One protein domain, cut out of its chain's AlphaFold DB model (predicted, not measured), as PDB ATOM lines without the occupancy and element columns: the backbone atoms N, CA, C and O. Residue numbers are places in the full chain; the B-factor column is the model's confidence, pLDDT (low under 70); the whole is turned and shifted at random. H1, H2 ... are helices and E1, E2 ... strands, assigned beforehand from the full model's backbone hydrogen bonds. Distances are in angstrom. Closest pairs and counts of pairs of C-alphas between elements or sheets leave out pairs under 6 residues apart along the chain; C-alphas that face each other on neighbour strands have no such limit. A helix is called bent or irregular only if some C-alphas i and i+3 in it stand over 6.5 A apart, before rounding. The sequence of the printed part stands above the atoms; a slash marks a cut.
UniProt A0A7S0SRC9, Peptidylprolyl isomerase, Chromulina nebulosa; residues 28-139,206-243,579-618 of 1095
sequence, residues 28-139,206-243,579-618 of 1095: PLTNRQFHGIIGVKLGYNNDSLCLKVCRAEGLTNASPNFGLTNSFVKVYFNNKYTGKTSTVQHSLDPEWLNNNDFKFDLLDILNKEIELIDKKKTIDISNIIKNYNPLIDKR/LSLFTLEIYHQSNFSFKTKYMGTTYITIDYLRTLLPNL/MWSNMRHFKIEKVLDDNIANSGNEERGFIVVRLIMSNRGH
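This is residues 28 to 139, 206 to 243 and 579 to 618 of the 1095 residues of the protein "Peptidylprolyl isomerase" of Chromulina nebulosa (UniProt A0A7S0SRC9). Two strongly twisted sheets pack partly face to face as a loose sandwich, E5, E2, E1 and E8 in one and E4, E3, E6, E9 and E7 in the other, and the long helix H1 leaves this body as an arm, with residues 117 to 139 sticking out. The short helix H2 follows E7 at an edge of the second sheet. The printed part has 190 residues, with nine named strands and two named helices in the order E1 E2 E3 E4 E5 H1 E6 E7 H2 E8 E9; the class is mixed, helices and strands. The first sheet, E5 - E2 - E1 - E8, is antiparallel throughout, and the second, E4 - E3 - E6 - E9 - E7, is mixed. The whole is loose, with a radius of gyration of the C-alphas of 20.8 A, and elongated, spanning 77 by 46 by 33 A, its length made by the arm.

E1, residues 34 to 44, and E2, residues 48 to 57, form a hairpin, with N 39 and O 55 2.8 A apart. E3, residues 70 to 77, and E4, residues 80 to 84, form another, with N 75 and O 83 at 2.8 A. E5, residues 101 to 105, is the antiparallel neighbour of E2, with N 51 and O 102 at 2.9 A. H1, residues 106 to 139, only grazes the sheet of E5 and E2 with its residues 106 to 109; its closest C-alphas to E2 are those of Leu 106 and Ser 48, 4.8 A apart. E6, residues 209 to 215, is antiparallel to E3, with N 74 and O 212 at 2.8 A. E7, residues 229 to 232, is followed by H2, residues 233 to 239. E8, residues 584 to 589, is antiparallel to E1, with N 38 and O 586 at 2.9 A. E9, residues 605 to 612, is staggered: residues 605 to 609 pair antiparallel with E6, with N 607 and O 211 at 2.8 A, and residues 609 to 612 pair parallel with E7, with N 612 and O 231 at 2.8 A. H2 only grazes the sheet of E9 and E7; the closest C-alphas of H2 and E9 are those of Ile 233 and Leu 611, 5.8 A apart. Between the sheets, the closest C-alphas of E8 and E9 are those of Ile 588 and Gly 605, 6.1 A apart, and those of E4 and E5 are Thr 82 and Phe 102, 7.1 A apart. E1 and E6 are apart. Every O i to N i+4 pair is within hydrogen-bond range in H2, and 28 of 30 in H1.

E1 begins at C-alpha 34, (-30.475, 25.507, -7.297), and is 30.3 A long; E2 is 28.0 A, E3 22.9 A, E9 21.7 A and E6 20.0 A. E4, E5, E7, E8 and H2 are shorter. H1 runs 48.6 A to C-alpha 139, (-72.891, 13.585, -52.614); it has a kink of 32 degrees near residue 132 and is irregular, but only just: C-alphas 131 and 134 are 6.7 A apart. E9 ends at C-alpha 612, (-50.772, 32.950, -19.528).

The two C-alphas farthest apart are those of Asn 65 and Arg 139, 77.1 A. Residues 140 to 205 are not printed, with 40.5 A between C-alphas 139 and 206, nor are residues 244 to 578, with 9.9 A between C-alphas 243 and 579. The links E2 to E3, E4 to E5, E6 to E7 and E8 to E9 are long. The mean pLDDT of the printed part is 70.1, and 84 residues are under 70, among them residues 213 to 243 and 589 to 618.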
ATOM      1  N   PRO A  28     -24.213   9.217  -2.855       45.59
ATOM      2  CA  PRO A  28     -24.529  10.574  -2.439       45.59
ATOM      3  C   PRO A  28     -25.482  11.198  -3.463       45.59
ATOM      4  O   PRO A  28     -25.062  11.678  -4.513       45.59
ATOM      5  N   LEU A  29     -26.781  11.185  -3.155       41.91
ATOM      6  CA  LEU A  29     -27.802  11.862  -3.952       41.91
ATOM      7  C   LEU A  29     -27.568  13.375  -3.898       41.91
ATOM      8  O   LEU A  29     -28.069  14.076  -3.017       41.91
ATOM      9  N   THR A  30     -26.806  13.893  -4.860       37.25
ATOM     10  CA  THR A  30     -26.685  15.329  -5.084       37.25
ATOM     11  C   THR A  30     -28.054  15.863  -5.486       37.25
ATOM     12  O   THR A  30     -28.506  15.656  -6.615       37.25
ATOM     13  N   ASN A  31     -28.721  16.550  -4.555       44.09
ATOM     14  CA  ASN A  31     -29.911  17.346  -4.849       44.09
ATOM     15  C   ASN A  31     -29.676  18.176  -6.118       44.09
ATOM     16  O   ASN A  31     -28.573  18.699  -6.293       44.09
ATOM     17  N   ARG A  32     -30.714  18.364  -6.950       43.88
ATOM     18  CA  ARG A  32     -30.704  19.383  -8.015       43.88
ATOM     19  C   ARG A  32     -30.236  20.701  -7.399       43.88
ATOM     20  O   ARG A  32     -30.978  21.329  -6.644       43.88
ATOM     21  N   GLN A  33     -28.994  21.082  -7.672       51.47
ATOM     22  CA  GLN A  33     -28.415  22.290  -7.106       51.47
ATOM     23  C   GLN A  33     -29.172  23.479  -7.703       51.47
ATOM     24  O   GLN A  33     -29.244  23.632  -8.924       51.47
ATOM     25  N   PHE A  34     -29.782  24.301  -6.853       52.75
ATOM     26  CA  PHE A  34     -30.475  25.507  -7.297       52.75
ATOM     27  C   PHE A  34     -29.426  26.556  -7.656       52.75
ATOM     28  O   PHE A  34     -28.713  27.031  -6.779       52.75
ATOM     29  N   HIS A  35     -29.336  26.910  -8.936       67.00
ATOM     30  CA  HIS A  35     -28.328  27.841  -9.459       67.00
ATOM     31  C   HIS A  35     -28.839  29.288  -9.395       67.00
ATOM     32  O   HIS A  35     -28.788  30.039 -10.369       67.00
ATOM     33  N   GLY A  36     -29.393  29.635  -8.230       81.69
ATOM     34  CA  GLY A  36     -29.779  30.991  -7.876       81.69
ATOM     35  C   GLY A  36     -31.268  31.334  -7.949       81.69
ATOM     36  O   GLY A  36     -32.155  30.490  -8.137       81.69
ATOM     37  N   ILE A  37     -31.530  32.627  -7.771       86.56
ATOM     38  CA  ILE A  37     -32.843  33.271  -7.763       86.56
ATOM     39  C   ILE A  37     -32.743  34.583  -8.550       86.56
ATOM     40  O   ILE A  37     -31.891  35.409  -8.254       86.56
ATOM     41  N   ILE A  38     -33.632  34.827  -9.515       92.56
ATOM     42  CA  ILE A  38     -33.734  36.118 -10.215       92.56
ATOM     43  C   ILE A  38     -34.926  36.931  -9.703       92.56
ATOM     44  O   ILE A  38     -36.050  36.433  -9.637       92.56
ATOM     45  N   GLY A  39     -34.683  38.197  -9.366       93.88
ATOM     46  CA  GLY A  39     -35.697  39.182  -9.002       93.88
ATOM     47  C   GLY A  39     -36.126  40.010 -10.214       93.88
ATOM     48  O   GLY A  39     -35.333  40.786 -10.747       93.88
ATOM     49  N   VAL A  40     -37.389  39.893 -10.629       95.19
ATOM     50  CA  VAL A  40     -37.981  40.651 -11.750       95.19
ATOM     51  C   VAL A  40     -39.137  41.516 -11.254       95.19
ATOM     52  O   VAL A  40     -39.955  41.065 -10.453       95.19
ATOM     53  N   LYS A  41     -39.257  42.744 -11.764       95.12
ATOM     54  CA  LYS A  41     -40.472  43.568 -11.670       95.12
ATOM     55  C   LYS A  41     -41.122  43.678 -13.046       95.12
ATOM     56  O   LYS A  41     -40.432  43.839 -14.049       95.12
ATOM     57  N   LEU A  42     -42.451  43.636 -13.091       95.31
ATOM     58  CA  LEU A  42     -43.222  43.945 -14.299       95.31
ATOM     59  C   LEU A  42     -43.908  45.300 -14.108       95.31
ATOM     60  O   LEU A  42     -44.635  45.489 -13.133       95.31
ATOM     61  N   GLY A  43     -43.647  46.245 -14.999       94.94
ATOM     62  CA  GLY A  43     -44.305  47.545 -15.057       94.94
ATOM     63  C   GLY A  43     -45.242  47.623 -16.253       94.94
ATOM     64  O   GLY A  43     -45.096  46.870 -17.214       94.94
ATOM     65  N   TYR A  44     -46.199  48.540 -16.220       94.50
ATOM     66  CA  TYR A  44     -47.019  48.854 -17.390       94.50
ATOM     67  C   TYR A  44     -47.351  50.341 -17.458       94.50
ATOM     68  O   TYR A  44     -47.261  51.068 -16.465       94.50
ATOM     69  N   ASN A  45     -47.756  50.743 -18.650       94.56
ATOM     70  CA  ASN A  45     -48.309  52.038 -18.996       94.56
ATOM     71  C   ASN A  45     -49.491  51.802 -19.967       94.56
ATOM     72  O   ASN A  45     -49.868  50.653 -20.209       94.56
ATOM     73  N   ASN A  46     -50.096  52.854 -20.522       91.19
ATOM     74  CA  ASN A  46     -51.210  52.727 -21.468       91.19
ATOM     75  C   ASN A  46     -50.809  51.993 -22.760       91.19
ATOM     76  O   ASN A  46     -51.598  51.204 -23.278       91.19
ATOM     77  N   ASP A  47     -49.583  52.234 -23.236       93.81
ATOM     78  CA  ASP A  47     -49.139  51.841 -24.580       93.81
ATOM     79  C   ASP A  47     -48.075  50.728 -24.574       93.81
ATOM     80  O   ASP A  47     -47.915  50.015 -25.564       93.81
ATOM     81  N   SER A  48     -47.374  50.521 -23.452       94.06
ATOM     82  CA  SER A  48     -46.307  49.518 -23.321       94.06
ATOM     83  C   SER A  48     -46.311  48.774 -21.979       94.06
ATOM     84  O   SER A  48     -46.656  49.303 -20.919       94.06
ATOM     85  N   LEU A  49     -45.894  47.511 -22.042       94.00
ATOM     86  CA  LEU A  49     -45.506  46.666 -20.916       94.00
ATOM     87  C   LEU A  49     -43.984  46.783 -20.737       94.00
ATOM     88  O   LEU A  49     -43.259  46.904 -21.721       94.00
ATOM     89  N   CYS A  50     -43.479  46.720 -19.508       95.19
ATOM     90  CA  CYS A  50     -42.045  46.761 -19.229       95.19
ATOM     91  C   CYS A  50     -41.634  45.632 -18.275       95.19
ATOM     92  O   CYS A  50     -42.323  45.351 -17.294       95.19
ATOM     93  N   LEU A  51     -40.502  44.985 -18.541       95.62
ATOM     94  CA  LEU A  51     -39.884  43.985 -17.671       95.62
ATOM     95  C   LEU A  51     -38.566  44.560 -17.161       95.62
ATOM     96  O   LEU A  51     -37.674  44.821 -17.958       95.62
ATOM     97  N   LYS A  52     -38.427  44.736 -15.845       96.25
ATOM     98  CA  LYS A  52     -37.166  45.137 -15.214       96.25
ATOM     99  C   LYS A  52     -36.548  43.945 -14.504       96.25
ATOM    100  O   LYS A  52     -37.121  43.440 -13.537       96.25
ATOM    101  N   VAL A  53     -35.381  43.504 -14.963       95.44
ATOM    102  CA  VAL A  53     -34.565  42.545 -14.208       95.44
ATOM    103  C   VAL A  53     -33.854  43.352 -13.122       95.44
ATOM    104  O   VAL A  53     -33.091  44.258 -13.432       95.44
ATOM    105  N   CYS A  54     -34.179  43.101 -11.855       95.62
ATOM    106  CA  CYS A  54     -33.704  43.904 -10.726       95.62
ATOM    107  C   CYS A  54     -32.481  43.302 -10.038       95.62
ATOM    108  O   CYS A  54     -31.649  44.067  -9.563       95.62
ATOM    109  N   ARG A  55     -32.374  41.969  -9.976       94.75
ATOM    110  CA  ARG A  55     -31.174  41.270  -9.489       94.75
ATOM    111  C   ARG A  55     -31.143  39.797  -9.873       94.75
ATOM    112  O   ARG A  55     -32.190  39.234 -10.197       94.75
ATOM    113  N   ALA A  56     -29.979  39.173  -9.746       92.19
ATOM    114  CA  ALA A  56     -29.866  37.750  -9.448       92.19
ATOM    115  C   ALA A  56     -29.201  37.556  -8.075       92.19
ATOM    116  O   ALA A  56     -28.559  38.464  -7.559       92.19
ATOM    117  N   GLU A  57     -29.392  36.377  -7.501       90.56
ATOM    118  CA  GLU A  57     -28.795  35.886  -6.259       90.56
ATOM    119  C   GLU A  57     -28.305  34.456  -6.526       90.56
ATOM    120  O   GLU A  57     -28.999  33.714  -7.223       90.56
ATOM    121  N   GLY A  58     -27.177  34.029  -5.961       84.12
ATOM    122  CA  GLY A  58     -26.726  32.633  -5.971       84.12
ATOM    123  C   GLY A  58     -26.424  32.043  -7.353       84.12
ATOM    124  O   GLY A  58     -26.608  30.839  -7.547       84.12
ATOM    125  N   LEU A  59     -25.981  32.861  -8.314       81.31
ATOM    126  CA  LEU A  59     -25.408  32.351  -9.566       81.31
ATOM    127  C   LEU A  59     -24.143  31.520  -9.270       81.31
ATOM    128  O   LEU A  59     -23.483  31.726  -8.254       81.31
ATOM    129  N   THR A  60     -23.769  30.585 -10.147       71.19
ATOM    130  CA  THR A  60     -22.499  29.857 -10.004       71.19
ATOM    131  C   THR A  60     -21.309  30.673 -10.489       71.19
ATOM    132  O   THR A  60     -21.355  31.279 -11.556       71.19
ATOM    133  N   ASN A  61     -20.195  30.588  -9.750       61.28
ATOM    134  CA  ASN A  61     -18.866  30.868 -10.296       61.28
ATOM    135  C   ASN A  61     -18.579  29.850 -11.414       61.28
ATOM    136  O   ASN A  61     -18.261  28.697 -11.110       61.28
ATOM    137  N   ALA A  62     -18.623  30.242 -12.688       56.53
ATOM    138  CA  ALA A  62     -17.995  29.417 -13.720       56.53
ATOM    139  C   ALA A  62     -16.466  29.539 -13.601       56.53
ATOM    140  O   ALA A  62     -15.898  30.586 -13.899       56.53
ATOM    141  N   SER A  63     -15.832  28.435 -13.197       52.34
ATOM    142  CA  SER A  63     -14.390  28.253 -12.971       52.34
ATOM    143  C   SER A  63     -13.754  29.152 -11.891       52.34
ATOM    144  O   SER A  63     -13.533  30.337 -12.130       52.34
ATOM    145  N   PRO A  64     -13.318  28.602 -10.737       53.75
ATOM    146  CA  PRO A  64     -12.566  29.372  -9.738       53.75
ATOM    147  C   PRO A  64     -11.183  29.845 -10.233       53.75
ATOM    148  O   PRO A  64     -10.550  30.661  -9.569       53.75
ATOM    149  N   ASN A  65     -10.719  29.357 -11.391       55.34
ATOM    150  CA  ASN A  65      -9.395  29.658 -11.943       55.34
ATOM    151  C   ASN A  65      -9.401  30.801 -12.977       55.34
ATOM    152  O   ASN A  65      -8.330  31.253 -13.373       55.34
ATOM    153  N   PHE A  66     -10.572  31.275 -13.425       56.09
ATOM    154  CA  PHE A  66     -10.686  32.402 -14.358       56.09
ATOM    155  C   PHE A  66     -11.485  33.533 -13.714       56.09
ATOM    156  O   PHE A  66     -12.645  33.366 -13.347       56.09
ATOM    157  N   GLY A  67     -10.835  34.684 -13.540       54.56
ATOM    158  CA  GLY A  67     -11.296  35.736 -12.639       54.56
ATOM    159  C   GLY A  67     -12.710  36.251 -12.918       54.56
ATOM    160  O   GLY A  67     -12.939  36.910 -13.930       54.56
ATOM    161  N   LEU A  68     -13.604  36.024 -11.947       54.09
ATOM    162  CA  LEU A  68     -14.720  36.905 -11.584       54.09
ATOM    163  C   LEU A  68     -15.494  37.483 -12.787       54.09
ATOM    164  O   LEU A  68     -15.516  38.690 -13.036       54.09
ATOM    165  N   THR A  69     -16.122  36.589 -13.544       59.72
ATOM    166  CA  THR A  69     -16.793  36.882 -14.817       59.72
ATOM    167  C   THR A  69     -17.917  37.932 -14.723       59.72
ATOM    168  O   THR A  69     -18.397  38.316 -13.656       59.72
ATOM    169  N   ASN A  70     -18.331  38.406 -15.899       77.62
ATOM    170  CA  ASN A  70     -19.472  39.279 -16.111       77.62
ATOM    171  C   ASN A  70     -20.790  38.487 -16.085       77.62
ATOM    172  O   ASN A  70     -21.158  37.852 -17.081       77.62
ATOM    173  N   SER A  71     -21.532  38.601 -14.985       78.56
ATOM    174  CA  SER A  71     -22.906  38.104 -14.867       78.56
ATOM    175  C   SER A  71     -23.871  39.007 -15.649       78.56
ATOM    176  O   SER A  71     -23.892  40.226 -15.441       78.56
ATOM    177  N   PHE A  72     -24.690  38.436 -16.544       85.88
ATOM    178  CA  PHE A  72     -25.748  39.165 -17.261       85.88
ATOM    179  C   PHE A  72     -26.936  38.277 -17.678       85.88
ATOM    180  O   PHE A  72     -26.837  37.056 -17.758       85.88
ATOM    181  N   VAL A  73     -28.078  38.900 -17.978       89.94
ATOM    182  CA  VAL A  73     -29.314  38.225 -18.406       89.94
ATOM    183  C   VAL A  73     -29.715  38.736 -19.785       89.94
ATOM    184  O   VAL A  73     -29.899  39.937 -19.972       89.94
ATOM    185  N   LYS A  74     -29.873  37.834 -20.756       91.94
ATOM    186  CA  LYS A  74     -30.518  38.113 -22.047       91.94
ATOM    187  C   LYS A  74     -32.031  37.988 -21.892       91.94
ATOM    188  O   LYS A  74     -32.522  37.044 -21.274       91.94
ATOM    189  N   VAL A  75     -32.763  38.911 -22.500       91.94
ATOM    190  CA  VAL A  75     -34.226  38.946 -22.515       91.94
ATOM    191  C   VAL A  75     -34.712  38.799 -23.949       91.94
ATOM    192  O   VAL A  75     -34.260  39.508 -24.851       91.94
ATOM    193  N   TYR A  76     -35.647  37.878 -24.147       90.25
ATOM    194  CA  TYR A  76     -36.310  37.600 -25.413       90.25
ATOM    195  C   TYR A  76     -37.825  37.717 -25.229       90.25
ATOM    196  O   TYR A  76     -38.368  37.314 -24.199       90.25
ATOM    197  N   PHE A  77     -38.513  38.190 -26.263       88.38
ATOM    198  CA  PHE A  77     -39.966  38.278 -26.342       88.38
ATOM    199  C   PHE A  77     -40.461  37.606 -27.626       88.38
ATOM    200  O   PHE A  77     -39.954  37.895 -28.706       88.38
ATOM    201  N   ASN A  78     -41.415  36.674 -27.528       84.06
ATOM    202  CA  ASN A  78     -41.876  35.832 -28.643       84.06
ATOM    203  C   ASN A  78     -40.709  35.201 -29.443       84.06
ATOM    204  O   ASN A  78     -40.701  35.209 -30.673       84.06
ATOM    205  N   ASN A  79     -39.689  34.693 -28.738       83.00
ATOM    206  CA  ASN A  79     -38.425  34.165 -29.283       83.00
ATOM    207  C   ASN A  79     -37.550  35.164 -30.083       83.00
ATOM    208  O   ASN A  79     -36.491  34.777 -30.579       83.00
ATOM    209  N   LYS A  80     -37.925  36.447 -30.170       87.19
ATOM    210  CA  LYS A  80     -37.088  37.544 -30.682       87.19
ATOM    211  C   LYS A  80     -36.249  38.109 -29.534       87.19
ATOM    212  O   LYS A  80     -36.795  38.472 -28.497       87.19
ATOM    213  N   TYR A  81     -34.932  38.201 -29.708       90.88
ATOM    214  CA  TYR A  81     -34.051  38.858 -28.736       90.88
ATOM    215  C   TYR A  81     -34.440  40.336 -28.581       90.88
ATOM    216  O   TYR A  81     -34.586  41.047 -29.576       90.88
ATOM    217  N   THR A  82     -34.633  40.777 -27.339       94.25
ATOM    218  CA  THR A  82     -35.022  42.150 -26.985       94.25
ATOM    219  C   THR A  82     -33.823  42.951 -26.496       94.25
ATOM    220  O   THR A  82     -33.678  44.118 -26.845       94.25
ATOM    221  N   GLY A  83     -32.949  42.333 -25.701       94.31
ATOM    222  CA  GLY A  83     -31.771  42.989 -25.147       94.31
ATOM    223  C   GLY A  83     -31.082  42.139 -24.088       94.31
ATOM    224  O   GLY A  83     -31.428  40.976 -23.879       94.31
ATOM    225  N   LYS A  84     -30.109  42.733 -23.399       94.44
ATOM    226  CA  LYS A  84     -29.449  42.139 -22.236       94.44
ATOM    227  C   LYS A  84     -29.282  43.168 -21.125       94.44
ATOM    228  O   LYS A  84     -29.244  44.361 -21.419       94.44
ATOM    229  N   THR A  85     -29.179  42.710 -19.882       94.38
ATOM    230  CA  THR A  85     -28.824  43.570 -18.747       94.38
ATOM    231  C   THR A  85     -27.391  44.086 -18.872       94.38
ATOM    232  O   THR A  85     -26.580  43.546 -19.638       94.38
ATOM    233  N   SER A  86     -27.059  45.131 -18.111       92.69
ATOM    234  CA  SER A  86     -25.666  45.535 -17.931       92.69
ATOM    235  C   SER A  86     -24.854  44.390 -17.314       92.69
ATOM    236  O   SER A  86     -25.330  43.649 -16.454       92.69
ATOM    237  N   THR A  87     -23.615  44.217 -17.768       89.56
ATOM    238  CA  THR A  87     -22.689  43.246 -17.178       89.56
ATOM    239  C   THR A  87     -22.245  43.740 -15.810       89.56
ATOM    240  O   THR A  87     -21.592  44.781 -15.726       89.56
ATOM    241  N   VAL A  88     -22.571  42.995 -14.755       87.69
ATOM    242  CA  VAL A  88     -22.018  43.244 -13.420       87.69
ATOM    243  C   VAL A  88     -20.758  42.401 -13.284       87.69
ATOM    244  O   VAL A  88     -20.812  41.172 -13.347       87.69
ATOM    245  N   GLN A  89     -19.621  43.076 -13.138       85.69
ATOM    246  CA  GLN A  89     -18.346  42.436 -12.837       85.69
ATOM    247  C   GLN A  89     -18.381  41.844 -11.429       85.69
ATOM    248  O   GLN A  89     -18.888  42.469 -10.499       85.69
ATOM    249  N   HIS A  90     -17.771  40.670 -11.272       81.62
ATOM    250  CA  HIS A  90     -17.306  40.172  -9.978       81.62
ATOM    251  C   HIS A  90     -18.398  39.912  -8.915       81.62
ATOM    252  O   HIS A  90     -18.080  39.853  -7.729       81.62
ATOM    253  N   SER A  91     -19.661  39.699  -9.314       84.69
ATOM    254  CA  SER A  91     -20.743  39.315  -8.393       84.69
ATOM    255  C   SER A  91     -21.559  38.113  -8.879       84.69
ATOM    256  O   SER A  91     -22.013  38.066 -10.029       84.69
ATOM    257  N   LEU A  92     -21.789  37.174  -7.955       83.19
ATOM    258  CA  LEU A  92     -22.779  36.092  -8.060       83.19
ATOM    259  C   LEU A  92     -24.194  36.548  -7.685       83.19
ATOM    260  O   LEU A  92     -25.173  35.908  -8.074       83.19
ATOM    261  N   ASP A  93     -24.277  37.681  -6.987       90.50
ATOM    262  CA  ASP A  93     -25.497  38.362  -6.570       90.50
ATOM    263  C   ASP A  93     -25.585  39.742  -7.269       90.50
ATOM    264  O   ASP A  93     -25.445  40.789  -6.627       90.50
ATOM    265  N   PRO A  94     -25.671  39.804  -8.615       91.50
ATOM    266  CA  PRO A  94     -25.658  41.069  -9.346       91.50
ATOM    267  C   PRO A  94     -26.979  41.832  -9.171       91.50
ATOM    268  O   PRO A  94     -28.030  41.369  -9.615       91.50
ATOM    269  N   GLU A  95     -26.935  43.036  -8.590       94.31
ATOM    270  CA  GLU A  95     -28.080  43.958  -8.557       94.31
ATOM    271  C   GLU A  95     -28.037  44.972  -9.721       94.31
ATOM    272  O   GLU A  95     -27.002  45.537 -10.074       94.31
ATOM    273  N   TRP A  96     -29.198  45.200 -10.336       94.12
ATOM    274  CA  TRP A  96     -29.361  45.782 -11.671       94.12
ATOM    275  C   TRP A  96     -30.176  47.083 -11.638       94.12
ATOM    276  O   TRP A  96     -31.314  47.163 -12.108       94.12
ATOM    277  N   LEU A  97     -29.570  48.143 -11.094       90.12
ATOM    278  CA  LEU A  97     -30.225  49.442 -10.882       90.12
ATOM    279  C   LEU A  97     -30.695  50.107 -12.196       90.12
ATOM    280  O   LEU A  97     -31.887  50.397 -12.360       90.12
ATOM    281  N   ASN A  98     -29.776  50.292 -13.153       90.44
ATOM    282  CA  ASN A  98     -29.956  51.144 -14.337       90.44
ATOM    283  C   ASN A  98     -29.823  50.361 -15.655       90.44
ATOM    284  O   ASN A  98     -28.933  49.522 -15.778       90.44
ATOM    285  N   ASN A  99     -30.643  50.709 -16.654       87.94
ATOM    286  CA  ASN A  99     -30.642  50.158 -18.023       87.94
ATOM    287  C   ASN A  99     -31.000  48.659 -18.143       87.94
ATOM    288  O   ASN A  99     -30.525  47.979 -19.048       87.94
ATOM    289  N   ASN A 100     -31.875  48.150 -17.268       94.62
ATOM    290  CA  ASN A 100     -32.288  46.735 -17.234       94.62
ATOM    291  C   ASN A 100     -33.803  46.578 -17.457       94.62
ATOM    292  O   ASN A 100     -34.422  45.640 -16.954       94.62
ATOM    293  N   ASP A 101     -34.378  47.541 -18.182       95.44
ATOM    294  CA  ASP A 101     -35.803  47.838 -18.302       95.44
ATOM    295  C   ASP A 101     -36.220  47.627 -19.764       95.44
ATOM    296  O   ASP A 101     -36.047  48.491 -20.625       95.44
ATOM    297  N   PHE A 102     -36.736  46.439 -20.060       95.69
ATOM    298  CA  PHE A 102     -37.087  45.999 -21.406       95.69
ATOM    299  C   PHE A 102     -38.545  46.372 -21.696       95.69
ATOM    300  O   PHE A 102     -39.449  45.847 -21.048       95.69
ATOM    301  N   LYS A 103     -38.779  47.294 -22.639       95.44
ATOM    302  CA  LYS A 103     -40.124  47.733 -23.055       95.44
ATOM    303  C   LYS A 103     -40.666  46.868 -24.203       95.44
ATOM    304  O   LYS A 103     -39.911  46.444 -25.075       95.44
ATOM    305  N   PHE A 104     -41.980  46.649 -24.207       93.88
ATOM    306  CA  PHE A 104     -42.726  45.894 -25.217       93.88
ATOM    307  C   PHE A 104     -44.046  46.613 -25.501       93.88
ATOM    308  O   PHE A 104     -44.835  46.831 -24.579       93.88
ATOM    309  N   ASP A 105     -44.311  46.961 -26.755       92.69
ATOM    310  CA  ASP A 105     -45.529  47.691 -27.106       92.69
ATOM    311  C   ASP A 105     -46.757  46.789 -26.958       92.69
ATOM    312  O   ASP A 105     -46.821  45.692 -27.516       92.69
ATOM    313  N   LEU A 106     -47.762  47.247 -26.204       88.56
ATOM    314  CA  LEU A 106     -48.983  46.477 -25.939       88.56
ATOM    315  C   LEU A 106     -49.739  46.160 -27.232       88.56
ATOM    316  O   LEU A 106     -50.391  45.119 -27.320       88.56
ATOM    317  N   LEU A 107     -49.607  47.021 -28.246       87.50
ATOM    318  CA  LEU A 107     -50.176  46.805 -29.569       87.50
ATOM    319  C   LEU A 107     -49.561  45.579 -30.265       87.50
ATOM    320  O   LEU A 107     -50.304  44.781 -30.825       87.50
ATOM    321  N   ASP A 108     -48.247  45.360 -30.155       86.19
ATOM    322  CA  ASP A 108     -47.575  44.163 -30.685       86.19
ATOM    323  C   ASP A 108     -48.030  42.890 -29.955       86.19
ATOM    324  O   ASP A 108     -48.259  41.858 -30.591       86.19
ATOM    325  N   ILE A 109     -48.232  42.961 -28.632       85.19
ATOM    326  CA  ILE A 109     -48.761  41.828 -27.853       85.19
ATOM    327  C   ILE A 109     -50.186  41.475 -28.312       85.19
ATOM    328  O   ILE A 109     -50.480  40.307 -28.569       85.19
ATOM    329  N   LEU A 110     -51.058  42.479 -28.460       83.75
ATOM    330  CA  LEU A 110     -52.453  42.311 -28.883       83.75
ATOM    331  C   LEU A 110     -52.572  41.852 -30.344       83.75
ATOM    332  O   LEU A 110     -53.351  40.947 -30.639       83.75
ATOM    333  N   ASN A 111     -51.768  42.411 -31.250       85.00
ATOM    334  CA  ASN A 111     -51.707  41.981 -32.649       85.00
ATOM    335  C   ASN A 111     -51.268  40.512 -32.750       85.00
ATOM    336  O   ASN A 111     -51.846  39.747 -33.525       85.00
ATOM    337  N   LYS A 112     -50.304  40.083 -31.921       79.94
ATOM    338  CA  LYS A 112     -49.887  38.677 -31.859       79.94
ATOM    339  C   LYS A 112     -50.960  37.772 -31.247       79.94
ATOM    340  O   LYS A 112     -51.143  36.658 -31.731       79.94
ATOM    341  N   GLU A 113     -51.703  38.233 -30.238       76.94
ATOM    342  CA  GLU A 113     -52.861  37.500 -29.703       76.94
ATOM    343  C   GLU A 113     -53.929  37.289 -30.789       76.94
ATOM    344  O   GLU A 113     -54.400  36.166 -30.972       76.94
ATOM    345  N   ILE A 114     -54.258  38.331 -31.562       79.25
ATOM    346  CA  ILE A 114     -55.208  38.265 -32.683       79.25
ATOM    347  C   ILE A 114     -54.722  37.277 -33.755       79.25
ATOM    348  O   ILE A 114     -55.479  36.385 -34.135       79.25
ATOM    349  N   GLU A 115     -53.452  37.350 -34.171       83.94
ATOM    350  CA  GLU A 115     -52.853  36.401 -35.125       83.94
ATOM    351  C   GLU A 115     -52.962  34.944 -34.638       83.94
ATOM    352  O   GLU A 115     -53.264  34.044 -35.421       83.94
ATOM    353  N   LEU A 116     -52.736  34.691 -33.345       75.25
ATOM    354  CA  LEU A 116     -52.834  33.354 -32.753       75.25
ATOM    355  C   LEU A 116     -54.286  32.872 -32.620       75.25
ATOM    356  O   LEU A 116     -54.566  31.694 -32.856       75.25
ATOM    357  N   ILE A 117     -55.220  33.769 -32.295       74.62
ATOM    358  CA  ILE A 117     -56.660  33.492 -32.285       74.62
ATOM    359  C   ILE A 117     -57.145  33.143 -33.697       74.62
ATOM    360  O   ILE A 117     -57.891  32.176 -33.862       74.62
ATOM    361  N   ASP A 118     -56.708  33.876 -34.719       80.06
ATOM    362  CA  ASP A 118     -57.109  33.637 -36.105       80.06
ATOM    363  C   ASP A 118     -56.439  32.391 -36.694       80.06
ATOM    364  O   ASP A 118     -57.119  31.600 -37.345       80.06
ATOM    365  N   LYS A 119     -55.171  32.111 -36.361       78.81
ATOM    366  CA  LYS A 119     -54.531  30.817 -36.660       78.81
ATOM    367  C   LYS A 119     -55.256  29.643 -36.008       78.81
ATOM    368  O   LYS A 119     -55.386  28.589 -36.626       78.81
ATOM    369  N   LYS A 120     -55.787  29.807 -34.792       73.31
ATOM    370  CA  LYS A 120     -56.633  28.776 -34.184       73.31
ATOM    371  C   LYS A 120     -57.941  28.589 -34.963       73.31
ATOM    372  O   LYS A 120     -58.284  27.454 -35.278       73.31
ATOM    373  N   LYS A 121     -58.625  29.676 -35.350       79.69
ATOM    374  CA  LYS A 121     -59.837  29.603 -36.190       79.69
ATOM    375  C   LYS A 121     -59.571  28.922 -37.533       79.69
ATOM    376  O   LYS A 121     -60.400  28.126 -37.959       79.69
ATOM    377  N   THR A 122     -58.456  29.206 -38.212       85.12
ATOM    378  CA  THR A 122     -58.150  28.571 -39.506       85.12
ATOM    379  C   THR A 122     -57.793  27.096 -39.355       85.12
ATOM    380  O   THR A 122     -58.214  26.304 -40.193       85.12
ATOM    381  N   ILE A 123     -57.126  26.694 -38.267       82.50
ATOM    382  CA  ILE A 123     -56.946  25.276 -37.917       82.50
ATOM    383  C   ILE A 123     -58.311  24.607 -37.695       82.50
ATOM    384  O   ILE A 123     -58.601  23.612 -38.363       82.50
ATOM    385  N   ASP A 124     -59.174  25.179 -36.849       81.00
ATOM    386  CA  ASP A 124     -60.519  24.656 -36.568       81.00
ATOM    387  C   ASP A 124     -61.362  24.538 -37.861       81.00
ATOM    388  O   ASP A 124     -61.957  23.491 -38.122       81.00
ATOM    389  N   ILE A 125     -61.344  25.557 -38.731       83.75
ATOM    390  CA  ILE A 125     -62.007  25.545 -40.048       83.75
ATOM    391  C   ILE A 125     -61.394  24.491 -40.981       83.75
ATOM    392  O   ILE A 125     -62.135  23.784 -41.658       83.75
ATOM    393  N   SER A 126     -60.067  24.331 -41.013       82.69
ATOM    394  CA  SER A 126     -59.412  23.322 -41.859       82.69
ATOM    395  C   SER A 126     -59.756  21.891 -41.431       82.69
ATOM    396  O   SER A 126     -59.933  21.023 -42.283       82.69
ATOM    397  N   ASN A 127     -59.925  21.655 -40.126       81.44
ATOM    398  CA  ASN A 127     -60.367  20.373 -39.581       81.44
ATOM    399  C   ASN A 127     -61.846  20.115 -39.908       81.44
ATOM    400  O   ASN A 127     -62.204  19.006 -40.294       81.44
ATOM    401  N   ILE A 128     -62.696  21.149 -39.846       85.00
ATOM    402  CA  ILE A 128     -64.082  21.073 -40.332       85.00
ATOM    403  C   ILE A 128     -64.100  20.713 -41.826       85.00
ATOM    404  O   ILE A 128     -64.755  19.745 -42.197       85.00
ATOM    405  N   ILE A 129     -63.350  21.415 -42.682       82.44
ATOM    406  CA  ILE A 129     -63.302  21.140 -44.131       82.44
ATOM    407  C   ILE A 129     -62.826  19.706 -44.406       82.44
ATOM    408  O   ILE A 129     -63.497  18.978 -45.134       82.44
ATOM    409  N   LYS A 130     -61.742  19.248 -43.763       85.62
ATOM    410  CA  LYS A 130     -61.256  17.858 -43.885       85.62
ATOM    411  C   LYS A 130     -62.320  16.822 -43.510       85.62
ATOM    412  O   LYS A 130     -62.443  15.817 -44.202       85.62
ATOM    413  N   ASN A 131     -63.120  17.085 -42.476       84.50
ATOM    414  CA  ASN A 131     -64.195  16.188 -42.051       84.50
ATOM    415  C   ASN A 131     -65.444  16.268 -42.958       84.50
ATOM    416  O   ASN A 131     -66.201  15.302 -43.040       84.50
ATOM    417  N   TYR A 132     -65.668  17.386 -43.659       83.44
ATOM    418  CA  TYR A 132     -66.818  17.579 -44.556       83.44
ATOM    419  C   TYR A 132     -66.563  17.166 -46.015       83.44
ATOM    420  O   TYR A 132     -67.500  16.703 -46.666       83.44
ATOM    421  N   ASN A 133     -65.333  17.260 -46.528       83.00
ATOM    422  CA  ASN A 133     -64.979  16.829 -47.890       83.00
ATOM    423  C   ASN A 133     -65.457  15.397 -48.240       83.00
ATOM    424  O   ASN A 133     -66.184  15.260 -49.225       83.00
ATOM    425  N   PRO A 134     -65.224  14.345 -47.422       83.50
ATOM    426  CA  PRO A 134     -65.726  13.001 -47.731       83.50
ATOM    427  C   PRO A 134     -67.264  12.882 -47.718       83.50
ATOM    428  O   PRO A 134     -67.800  11.877 -48.187       83.50
ATOM    429  N   LEU A 135     -68.005  13.872 -47.203       73.56
ATOM    430  CA  LEU A 135     -69.467  13.958 -47.338       73.56
ATOM    431  C   LEU A 135     -69.890  14.666 -48.636       73.56
ATOM    432  O   LEU A 135     -70.940  14.335 -49.191       73.56
ATOM    433  N   ILE A 136     -69.075  15.602 -49.132       75.06
ATOM    434  CA  ILE A 136     -69.257  16.267 -50.429       75.06
ATOM    435  C   ILE A 136     -69.013  15.260 -51.561       75.06
ATOM    436  O   ILE A 136     -69.877  15.100 -52.421       75.06
ATOM    437  N   ASP A 137     -67.943  14.464 -51.500       78.88
ATOM    438  CA  ASP A 137     -67.651  13.439 -52.516       78.88
ATOM    439  C   ASP A 137     -68.712  12.329 -52.551       78.88
ATOM    440  O   ASP A 137     -69.180  11.928 -53.621       78.88
ATOM    441  N   LYS A 138     -69.193  11.888 -51.375       81.50
ATOM    442  CA  LYS A 138     -70.351  10.977 -51.250       81.50
ATOM    443  C   LYS A 138     -71.641  11.571 -51.844       81.50
ATOM    444  O   LYS A 138     -72.553  10.810 -52.173       81.50
ATOM    445  N   ARG A 139     -71.751  12.900 -51.979       75.81
ATOM    446  CA  ARG A 139     -72.891  13.585 -52.614       75.81
ATOM    447  C   ARG A 139     -72.694  13.743 -54.121       75.81
ATOM    448  O   ARG A 139     -73.630  13.455 -54.859       75.81
ATOM    449  N   LEU A 206     -45.426  28.396 -27.379       42.47
ATOM    450  CA  LEU A 206     -45.589  29.851 -27.471       42.47
ATOM    451  C   LEU A 206     -45.374  30.541 -26.115       42.47
ATOM    452  O   LEU A 206     -46.328  30.947 -25.439       42.47
ATOM    453  N   SER A 207     -44.109  30.659 -25.714       47.16
ATOM    454  CA  SER A 207     -43.646  31.503 -24.611       47.16
ATOM    455  C   SER A 207     -43.605  32.982 -24.999       47.16
ATOM    456  O   SER A 207     -42.935  33.362 -25.957       47.16
ATOM    457  N   LEU A 208     -44.283  33.829 -24.215       58.94
ATOM    458  CA  LEU A 208     -44.251  35.279 -24.427       58.94
ATOM    459  C   LEU A 208     -42.893  35.884 -24.050       58.94
ATOM    460  O   LEU A 208     -42.346  36.605 -24.871       58.94
ATOM    461  N   PHE A 209     -42.295  35.540 -22.904       55.78
ATOM    462  CA  PHE A 209     -40.920  35.942 -22.568       55.78
ATOM    463  C   PHE A 209     -40.019  34.738 -22.325       55.78
ATOM    464  O   PHE A 209     -40.457  33.759 -21.721       55.78
ATOM    465  N   THR A 210     -38.748  34.869 -22.695       67.06
ATOM    466  CA  THR A 210     -37.663  33.974 -22.282       67.06
ATOM    467  C   THR A 210     -36.527  34.805 -21.702       67.06
ATOM    468  O   THR A 210     -36.061  35.742 -22.343       67.06
ATOM    469  N   LEU A 211     -36.091  34.478 -20.486       69.44
ATOM    470  CA  LEU A 211     -34.865  34.992 -19.886       69.44
ATOM    471  C   LEU A 211     -33.803  33.893 -19.976       69.44
ATOM    472  O   LEU A 211     -34.069  32.747 -19.613       69.44
ATOM    473  N   GLU A 212     -32.606  34.235 -20.430       73.81
ATOM    474  CA  GLU A 212     -31.440  33.349 -20.420       73.81
ATOM    475  C   GLU A 212     -30.315  34.039 -19.648       73.81
ATOM    476  O   GLU A 212     -30.008  35.205 -19.894       73.81
ATOM    477  N   ILE A 213     -29.693  33.326 -18.721       68.31
ATOM    478  CA  ILE A 213     -28.657  33.840 -17.830       68.31
ATOM    479  C   ILE A 213     -27.307  33.382 -18.361       68.31
ATOM    480  O   ILE A 213     -27.129  32.204 -18.675       68.31
ATOM    481  N   TYR A 214     -26.371  34.320 -18.459       69.06
ATOM    482  CA  TYR A 214     -25.031  34.098 -18.976       69.06
ATOM    483  C   TYR A 214     -23.991  34.599 -17.979       69.06
ATOM    484  O   TYR A 214     -24.105  35.686 -17.412       69.06
ATOM    485  N   HIS A 215     -22.945  33.799 -17.832       54.62
ATOM    486  CA  HIS A 215     -21.755  34.089 -17.051       54.62
ATOM    487  C   HIS A 215     -20.577  34.000 -18.031       54.62
ATOM    488  O   HIS A 215     -20.111  32.910 -18.367       54.62
ATOM    489  N   GLN A 216     -20.197  35.139 -18.619       45.94
ATOM    490  CA  GLN A 216     -19.412  35.164 -19.860       45.94
ATOM    491  C   GLN A 216     -17.973  34.659 -19.683       45.94
ATOM    492  O   GLN A 216     -17.197  35.227 -18.915       45.94
ATOM    493  N   SER A 217     -17.557  33.690 -20.493       45.84
ATOM    494  CA  SER A 217     -16.137  33.453 -20.758       45.84
ATOM    495  C   SER A 217     -15.891  33.342 -22.267       45.84
ATOM    496  O   SER A 217     -16.819  33.141 -23.051       45.84
ATOM    497  N   ASN A 218     -14.663  33.614 -22.709       32.69
ATOM    498  CA  ASN A 218     -14.381  33.863 -24.122       32.69
ATOM    499  C   ASN A 218     -14.259  32.551 -24.915       32.69
ATOM    500  O   ASN A 218     -13.211  31.928 -24.834       32.69
ATOM    501  N   PHE A 219     -15.303  32.153 -25.657       33.38
ATOM    502  CA  PHE A 219     -15.320  31.460 -26.974       33.38
ATOM    503  C   PHE A 219     -16.790  31.113 -27.337       33.38
ATOM    504  O   PHE A 219     -17.643  31.125 -26.454       33.38
ATOM    505  N   SER A 220     -17.151  30.854 -28.611       28.66
ATOM    506  CA  SER A 220     -18.575  30.651 -28.979       28.66
ATOM    507  C   SER A 220     -18.857  29.699 -30.153       28.66
ATOM    508  O   SER A 220     -18.350  29.922 -31.249       28.66
ATOM    509  N   PHE A 221     -19.804  28.769 -29.962       29.72
ATOM    510  CA  PHE A 221     -20.574  28.073 -31.015       29.72
ATOM    511  C   PHE A 221     -22.055  27.886 -30.585       29.72
ATOM    512  O   PHE A 221     -22.423  28.243 -29.463       29.72
ATOM    513  N   LYS A 222     -22.946  27.420 -31.485       25.88
ATOM    514  CA  LYS A 222     -24.423  27.479 -31.328       25.88
ATOM    515  C   LYS A 222     -25.148  26.126 -31.440       25.88
ATOM    516  O   LYS A 222     -25.091  25.494 -32.489       25.88
ATOM    517  N   THR A 223     -25.988  25.820 -30.449       25.22
ATOM    518  CA  THR A 223     -27.126  24.865 -30.470       25.22
ATOM    519  C   THR A 223     -28.262  25.408 -29.569       25.22
ATOM    520  O   THR A 223     -28.084  26.465 -28.957       25.22
ATOM    521  N   LYS A 224     -29.467  24.801 -29.563       26.28
ATOM    522  CA  LYS A 224     -30.697  25.444 -29.034       26.28
ATOM    523  C   LYS A 224     -31.824  24.468 -28.624       26.28
ATOM    524  O   LYS A 224     -32.464  23.916 -29.515       26.28
ATOM    525  N   TYR A 225     -32.168  24.399 -27.330       26.48
ATOM    526  CA  TYR A 225     -33.425  23.832 -26.783       26.48
ATOM    527  C   TYR A 225     -33.903  24.615 -25.531       26.48
ATOM    528  O   TYR A 225     -33.242  25.574 -25.136       26.48
ATOM    529  N   MET A 226     -35.086  24.305 -24.968       25.42
ATOM    530  CA  MET A 226     -35.752  25.102 -23.910       25.42
ATOM    531  C   MET A 226     -36.568  24.259 -22.908       25.42
ATOM    532  O   MET A 226     -37.175  23.258 -23.282       25.42
ATOM    533  N   GLY A 227     -36.685  24.748 -21.667       25.44
ATOM    534  CA  GLY A 227     -37.696  24.377 -20.657       25.44
ATOM    535  C   GLY A 227     -38.340  25.640 -20.056       25.44
ATOM    536  O   GLY A 227     -37.885  26.740 -20.367       25.44
ATOM    537  N   THR A 228     -39.419  25.548 -19.254       28.83
ATOM    538  CA  THR A 228     -40.278  26.739 -19.032       28.83
ATOM    539  C   THR A 228     -40.903  26.992 -17.651       28.83
ATOM    540  O   THR A 228     -41.431  26.067 -17.035       28.83
ATOM    541  N   THR A 229     -41.025  28.279 -17.284       30.92
ATOM    542  CA  THR A 229     -41.784  28.804 -16.124       30.92
ATOM    543  C   THR A 229     -42.893  29.782 -16.592       30.92
ATOM    544  O   THR A 229     -42.972  30.163 -17.768       30.92
ATOM    545  N   TYR A 230     -43.825  30.150 -15.703       37.09
ATOM    546  CA  TYR A 230     -45.092  30.807 -16.066       37.09
ATOM    547  C   TYR A 230     -45.488  31.931 -15.091       37.09
ATOM    548  O   TYR A 230     -45.305  31.818 -13.881       37.09
ATOM    549  N   ILE A 231     -46.098  32.992 -15.624       34.41
ATOM    550  CA  ILE A 231     -46.798  34.075 -14.899       34.41
ATOM    551  C   ILE A 231     -48.161  34.245 -15.592       34.41
ATOM    552  O   ILE A 231     -48.264  33.952 -16.774       34.41
ATOM    553  N   THR A 232     -49.235  34.702 -14.941       32.75
ATOM    554  CA  THR A 232     -50.528  34.908 -15.640       32.75
ATOM    555  C   THR A 232     -50.845  36.395 -15.853       32.75
ATOM    556  O   THR A 232     -50.448  37.244 -15.058       32.75
ATOM    557  N   ILE A 233     -51.578  36.756 -16.913       35.69
ATOM    558  CA  ILE A 233     -52.009  38.156 -17.131       35.69
ATOM    559  C   ILE A 233     -53.125  38.559 -16.150       35.69
ATOM    560  O   ILE A 233     -53.265  39.733 -15.816       35.69
ATOM    561  N   ASP A 234     -53.859  37.603 -15.578       38.47
ATOM    562  CA  ASP A 234     -54.720  37.910 -14.429       38.47
ATOM    563  C   ASP A 234     -53.900  38.168 -13.151       38.47
ATOM    564  O   ASP A 234     -54.295  39.010 -12.348       38.47
ATOM    565  N   TYR A 235     -52.705  37.577 -13.004       40.56
ATOM    566  CA  TYR A 235     -51.746  37.994 -11.977       40.56
ATOM    567  C   TYR A 235     -51.282  39.436 -12.212       40.56
ATOM    568  O   TYR A 235     -51.283  40.229 -11.271       40.56
ATOM    569  N   LEU A 236     -50.996  39.819 -13.468       42.19
ATOM    570  CA  LEU A 236     -50.762  41.225 -13.825       42.19
ATOM    571  C   LEU A 236     -51.950  42.111 -13.421       42.19
ATOM    572  O   LEU A 236     -51.719  43.127 -12.786       42.19
ATOM    573  N   ARG A 237     -53.211  41.720 -13.651       41.16
ATOM    574  CA  ARG A 237     -54.375  42.493 -13.155       41.16
ATOM    575  C   ARG A 237     -54.436  42.605 -11.629       41.16
ATOM    576  O   ARG A 237     -54.773  43.673 -11.129       41.16
ATOM    577  N   THR A 238     -54.090  41.555 -10.879       42.66
ATOM    578  CA  THR A 238     -54.026  41.638  -9.403       42.66
ATOM    579  C   THR A 238     -52.864  42.493  -8.893       42.66
ATOM    580  O   THR A 238     -52.966  43.084  -7.824       42.66
ATOM    581  N   LEU A 239     -51.775  42.587  -9.661       39.06
ATOM    582  CA  LEU A 239     -50.649  43.483  -9.398       39.06
ATOM    583  C   LEU A 239     -50.948  44.935  -9.815       39.06
ATOM    584  O   LEU A 239     -50.379  45.862  -9.246       39.06
ATOM    585  N   LEU A 240     -51.809  45.124 -10.819       53.94
ATOM    586  CA  LEU A 240     -51.989  46.360 -11.581       53.94
ATOM    587  C   LEU A 240     -53.497  46.691 -11.706       53.94
ATOM    588  O   LEU A 240     -54.073  46.602 -12.795       53.94
ATOM    589  N   PRO A 241     -54.171  47.076 -10.601       43.50
ATOM    590  CA  PRO A 241     -55.637  47.165 -10.527       43.50
ATOM    591  C   PRO A 241     -56.272  48.255 -11.410       43.50
ATOM    592  O   PRO A 241     -57.490  48.273 -11.575       43.50
ATOM    593  N   ASN A 242     -55.465  49.152 -11.988       44.47
ATOM    594  CA  ASN A 242     -55.918  50.243 -12.855       44.47
ATOM    595  C   ASN A 242     -55.912  49.885 -14.359       44.47
ATOM    596  O   ASN A 242     -56.228  50.749 -15.178       44.47
ATOM    597  N   LEU A 243     -55.576  48.642 -14.741       46.31
ATOM    598  CA  LEU A 243     -55.514  48.214 -16.145       46.31
ATOM    599  C   LEU A 243     -56.884  48.398 -16.848       46.31
ATOM    600  O   LEU A 243     -57.865  47.759 -16.447       46.31
ATOM    601  N   MET A 579     -46.282  52.121 -13.906       91.38
ATOM    602  CA  MET A 579     -46.798  51.503 -12.685       91.38
ATOM    603  C   MET A 579     -46.126  50.138 -12.482       91.38
ATOM    604  O   MET A 579     -46.526  49.139 -13.082       91.38
ATOM    605  N   TRP A 580     -45.090  50.104 -11.646       92.94
ATOM    606  CA  TRP A 580     -44.330  48.895 -11.318       92.94
ATOM    607  C   TRP A 580     -45.031  47.994 -10.297       92.94
ATOM    608  O   TRP A 580     -45.536  48.453  -9.275       92.94
ATOM    609  N   SER A 581     -44.988  46.686 -10.544       89.50
ATOM    610  CA  SER A 581     -45.361  45.658  -9.569       89.50
ATOM    611  C   SER A 581     -44.240  45.353  -8.566       89.50
ATOM    612  O   SER A 581     -43.062  45.644  -8.794       89.50
ATOM    613  N   ASN A 582     -44.613  44.720  -7.449       89.62
ATOM    614  CA  ASN A 582     -43.667  44.179  -6.472       89.62
ATOM    615  C   ASN A 582     -42.716  43.164  -7.124       89.62
ATOM    616  O   ASN A 582     -43.130  42.378  -7.978       89.62
ATOM    617  N   MET A 583     -41.460  43.149  -6.668       91.31
ATOM    618  CA  MET A 583     -40.441  42.221  -7.161       91.31
ATOM    619  C   MET A 583     -40.874  40.766  -6.950       91.31
ATOM    620  O   MET A 583     -41.420  40.409  -5.904       91.31
ATOM    621  N   ARG A 584     -40.649  39.934  -7.968       86.38
ATOM    622  CA  ARG A 584     -40.940  38.502  -7.972       86.38
ATOM    623  C   ARG A 584     -39.650  37.723  -8.155       86.38
ATOM    624  O   ARG A 584     -38.908  37.968  -9.101       86.38
ATOM    625  N   HIS A 585     -39.422  36.799  -7.233       87.25
ATOM    626  CA  HIS A 585     -38.250  35.940  -7.164       87.25
ATOM    627  C   HIS A 585     -38.528  34.606  -7.858       87.25
ATOM    628  O   HIS A 585     -39.444  33.879  -7.474       87.25
ATOM    629  N   PHE A 586     -37.731  34.286  -8.873       84.31
ATOM    630  CA  PHE A 586     -37.825  33.061  -9.663       84.31
ATOM    631  C   PHE A 586     -36.580  32.214  -9.427       84.31
ATOM    632  O   PHE A 586     -35.473  32.658  -9.722       84.31
ATOM    633  N   LYS A 587     -36.752  30.997  -8.899       81.50
ATOM    634  CA  LYS A 587     -35.648  30.038  -8.762       81.50
ATOM    635  C   LYS A 587     -35.163  29.588 -10.138       81.50
ATOM    636  O   LYS A 587     -35.979  29.349 -11.029       81.50
ATOM    637  N   ILE A 588     -33.853  29.442 -10.273       79.00
ATOM    638  CA  ILE A 588     -33.185  29.004 -11.496       79.00
ATOM    639  C   ILE A 588     -32.904  27.504 -11.380       79.00
ATOM    640  O   ILE A 588     -32.175  27.064 -10.487       79.00
ATOM    641  N   GLU A 589     -33.469  26.716 -12.293       66.25
ATOM    642  CA  GLU A 589     -33.000  25.349 -12.522       66.25
ATOM    643  C   GLU A 589     -31.866  25.386 -13.553       66.25
ATOM    644  O   GLU A 589     -32.012  25.969 -14.629       66.25
ATOM    645  N   LYS A 590     -30.733  24.756 -13.232       64.19
ATOM    646  CA  LYS A 590     -29.703  24.451 -14.226       64.19
ATOM    647  C   LYS A 590     -30.179  23.278 -15.062       64.19
ATOM    648  O   LYS A 590     -30.492  22.221 -14.512       64.19
ATOM    649  N   VAL A 591     -30.185  23.451 -16.378       59.66
ATOM    650  CA  VAL A 591     -30.200  22.305 -17.281       59.66
ATOM    651  C   VAL A 591     -28.766  21.830 -17.431       59.66
ATOM    652  O   VAL A 591     -27.911  22.519 -17.983       59.66
ATOM    653  N   LEU A 592     -28.515  20.647 -16.879       55.00
ATOM    654  CA  LEU A 592     -27.418  19.804 -17.310       55.00
ATOM    655  C   LEU A 592     -27.865  19.210 -18.649       55.00
ATOM    656  O   LEU A 592     -28.691  18.305 -18.684       55.00
ATOM    657  N   ASP A 593     -27.402  19.801 -19.746       57.06
ATOM    658  CA  ASP A 593     -27.468  19.160 -21.054       57.06
ATOM    659  C   ASP A 593     -26.301  18.167 -21.102       57.06
ATOM    660  O   ASP A 593     -25.156  18.566 -21.312       57.06
ATOM    661  N   ASP A 594     -26.555  16.874 -20.900       50.25
ATOM    662  CA  ASP A 594     -25.482  15.867 -20.785       50.25
ATOM    663  C   ASP A 594     -24.630  15.764 -22.076       50.25
ATOM    664  O   ASP A 594     -23.431  15.490 -22.048       50.25
ATOM    665  N   ASN A 595     -25.217  16.138 -23.220       51.88
ATOM    666  CA  ASN A 595     -24.535  16.269 -24.516       51.88
ATOM    667  C   ASN A 595     -23.623  17.516 -24.642       51.88
ATOM    668  O   ASN A 595     -22.878  17.625 -25.615       51.88
ATOM    669  N   ILE A 596     -23.677  18.464 -23.700       51.59
ATOM    670  CA  ILE A 596     -22.885  19.713 -23.684       51.59
ATOM    671  C   ILE A 596     -21.605  19.585 -22.840       51.59
ATOM    672  O   ILE A 596     -20.733  20.445 -22.933       51.59
ATOM    673  N   ALA A 597     -21.403  18.475 -22.116       47.94
ATOM    674  CA  ALA A 597     -20.211  18.231 -21.291       47.94
ATOM    675  C   ALA A 597     -18.860  18.379 -22.035       47.94
ATOM    676  O   ALA A 597     -17.847  18.678 -21.409       47.94
ATOM    677  N   ASN A 598     -18.847  18.224 -23.367       47.53
ATOM    678  CA  ASN A 598     -17.659  18.396 -24.217       47.53
ATOM    679  C   ASN A 598     -17.507  19.801 -24.839       47.53
ATOM    680  O   ASN A 598     -16.467  20.095 -25.427       47.53
ATOM    681  N   SER A 599     -18.507  20.684 -24.732       49.88
ATOM    682  CA  SER A 599     -18.398  22.092 -25.139       49.88
ATOM    683  C   SER A 599     -18.305  22.975 -23.898       49.88
ATOM    684  O   SER A 599     -19.319  23.432 -23.368       49.88
ATOM    685  N   GLY A 600     -17.080  23.197 -23.423       49.38
ATOM    686  CA  GLY A 600     -16.836  24.046 -22.261       49.38
ATOM    687  C   GLY A 600     -17.303  25.498 -22.440       49.38
ATOM    688  O   GLY A 600     -17.547  25.964 -23.553       49.38
ATOM    689  N   ASN A 601     -17.314  26.212 -21.308       52.28
ATOM    690  CA  ASN A 601     -17.263  27.678 -21.158       52.28
ATOM    691  C   ASN A 601     -18.558  28.501 -20.968       52.28
ATOM    692  O   ASN A 601     -18.434  29.685 -20.649       52.28
ATOM    693  N   GLU A 602     -19.770  27.933 -21.008       55.25
ATOM    694  CA  GLU A 602     -20.980  28.652 -20.543       55.25
ATOM    695  C   GLU A 602     -21.941  27.766 -19.730       55.25
ATOM    696  O   GLU A 602     -22.706  26.982 -20.289       55.25
ATOM    697  N   GLU A 603     -21.979  27.957 -18.404       56.12
ATOM    698  CA  GLU A 603     -23.122  27.502 -17.604       56.12
ATOM    699  C   GLU A 603     -24.325  28.410 -17.885       56.12
ATOM    700  O   GLU A 603     -24.260  29.621 -17.663       56.12
ATOM    701  N   ARG A 604     -25.429  27.838 -18.380       58.59
ATOM    702  CA  ARG A 604     -26.641  28.590 -18.737       58.59
ATOM    703  C   ARG A 604     -27.820  28.166 -17.868       58.59
ATOM    704  O   ARG A 604     -28.278  27.029 -17.929       58.59
ATOM    705  N   GLY A 605     -28.348  29.109 -17.095       62.28
ATOM    706  CA  GLY A 605     -29.688  29.006 -16.517       62.28
ATOM    707  C   GLY A 605     -30.703  29.666 -17.448       62.28
ATOM    708  O   GLY A 605     -30.407  30.706 -18.036       62.28
ATOM    709  N   PHE A 606     -31.911  29.119 -17.571       56.69
ATOM    710  CA  PHE A 606     -33.015  29.815 -18.237       56.69
ATOM    711  C   PHE A 606     -34.211  29.987 -17.300       56.69
ATOM    712  O   PHE A 606     -34.481  29.163 -16.429       56.69
ATOM    713  N   ILE A 607     -34.961  31.065 -17.514       69.31
ATOM    714  CA  ILE A 607     -36.276  31.286 -16.921       69.31
ATOM    715  C   ILE A 607     -37.185  31.778 -18.041       69.31
ATOM    716  O   ILE A 607     -37.260  32.970 -18.343       69.31
ATOM    717  N   VAL A 608     -37.917  30.867 -18.673       65.75
ATOM    718  CA  VAL A 608     -39.037  31.293 -19.517       65.75
ATOM    719  C   VAL A 608     -40.110  31.887 -18.619       65.75
ATOM    720  O   VAL A 608     -40.412  31.345 -17.561       65.75
ATOM    721  N   VAL A 609     -40.679  33.012 -19.031       65.19
ATOM    722  CA  VAL A 609     -41.746  33.727 -18.335       65.19
ATOM    723  C   VAL A 609     -42.935  33.797 -19.292       65.19
ATOM    724  O   VAL A 609     -43.209  34.792 -19.963       65.19
ATOM    725  N   ARG A 610     -43.663  32.683 -19.415       58.06
ATOM    726  CA  ARG A 610     -44.859  32.650 -20.262       58.06
ATOM    727  C   ARG A 610     -46.014  33.357 -19.560       58.06
ATOM    728  O   ARG A 610     -46.557  32.805 -18.608       58.06
ATOM    729  N   LEU A 611     -46.421  34.524 -20.071       56.25
ATOM    730  CA  LEU A 611     -47.653  35.211 -19.671       56.25
ATOM    731  C   LEU A 611     -48.908  34.441 -20.131       56.25
ATOM    732  O   LEU A 611     -49.372  34.595 -21.256       56.25
ATOM    733  N   ILE A 612     -49.496  33.625 -19.258       54.66
ATOM    734  CA  ILE A 612     -50.772  32.950 -19.528       54.66
ATOM    735  C   ILE A 612     -51.919  33.956 -19.382       54.66
ATOM    736  O   ILE A 612     -52.237  34.397 -18.276       54.66
ATOM    737  N   MET A 613     -52.601  34.290 -20.475       45.38
ATOM    738  CA  MET A 613     -53.868  35.021 -20.395       45.38
ATOM    739  C   MET A 613     -54.955  34.112 -19.816       45.38
ATOM    740  O   MET A 613     -55.367  33.140 -20.449       45.38
ATOM    741  N   SER A 614     -55.412  34.415 -18.593       45.00
ATOM    742  CA  SER A 614     -56.532  33.683 -17.994       45.00
ATOM    743  C   SER A 614     -57.805  33.997 -18.772       45.00
ATOM    744  O   SER A 614     -58.268  35.142 -18.821       45.00
ATOM    745  N   ASN A 615     -58.370  32.977 -19.414       43.66
ATOM    746  CA  ASN A 615     -59.496  33.129 -20.325       43.66
ATOM    747  C   ASN A 615     -60.827  33.269 -19.568       43.66
ATOM    748  O   ASN A 615     -61.659  32.365 -19.553       43.66
ATOM    749  N   ARG A 616     -61.039  34.463 -18.996       42.91
ATOM    750  CA  ARG A 616     -62.298  34.924 -18.376       42.91
ATOM    751  C   ARG A 616     -62.768  34.087 -17.178       42.91
ATOM    752  O   ARG A 616     -63.950  33.772 -17.065       42.91
ATOM    753  N   GLY A 617     -61.849  33.834 -16.253       52.78
ATOM    754  CA  GLY A 617     -62.147  33.420 -14.884       52.78
ATOM    755  C   GLY A 617     -60.986  33.802 -13.970       52.78
ATOM    756  O   GLY A 617     -59.833  33.536 -14.303       52.78
ATOM    757  N   HIS A 618     -61.271  34.386 -12.804       63.59
ATOM    758  CA  HIS A 618     -60.271  34.584 -11.738       63.59
ATOM    759  C   HIS A 618     -60.080  33.296 -10.912       63.59
ATOM    760  O   HIS A 618     -59.771  33.329  -9.722       63.59
TER     761      HIS A 618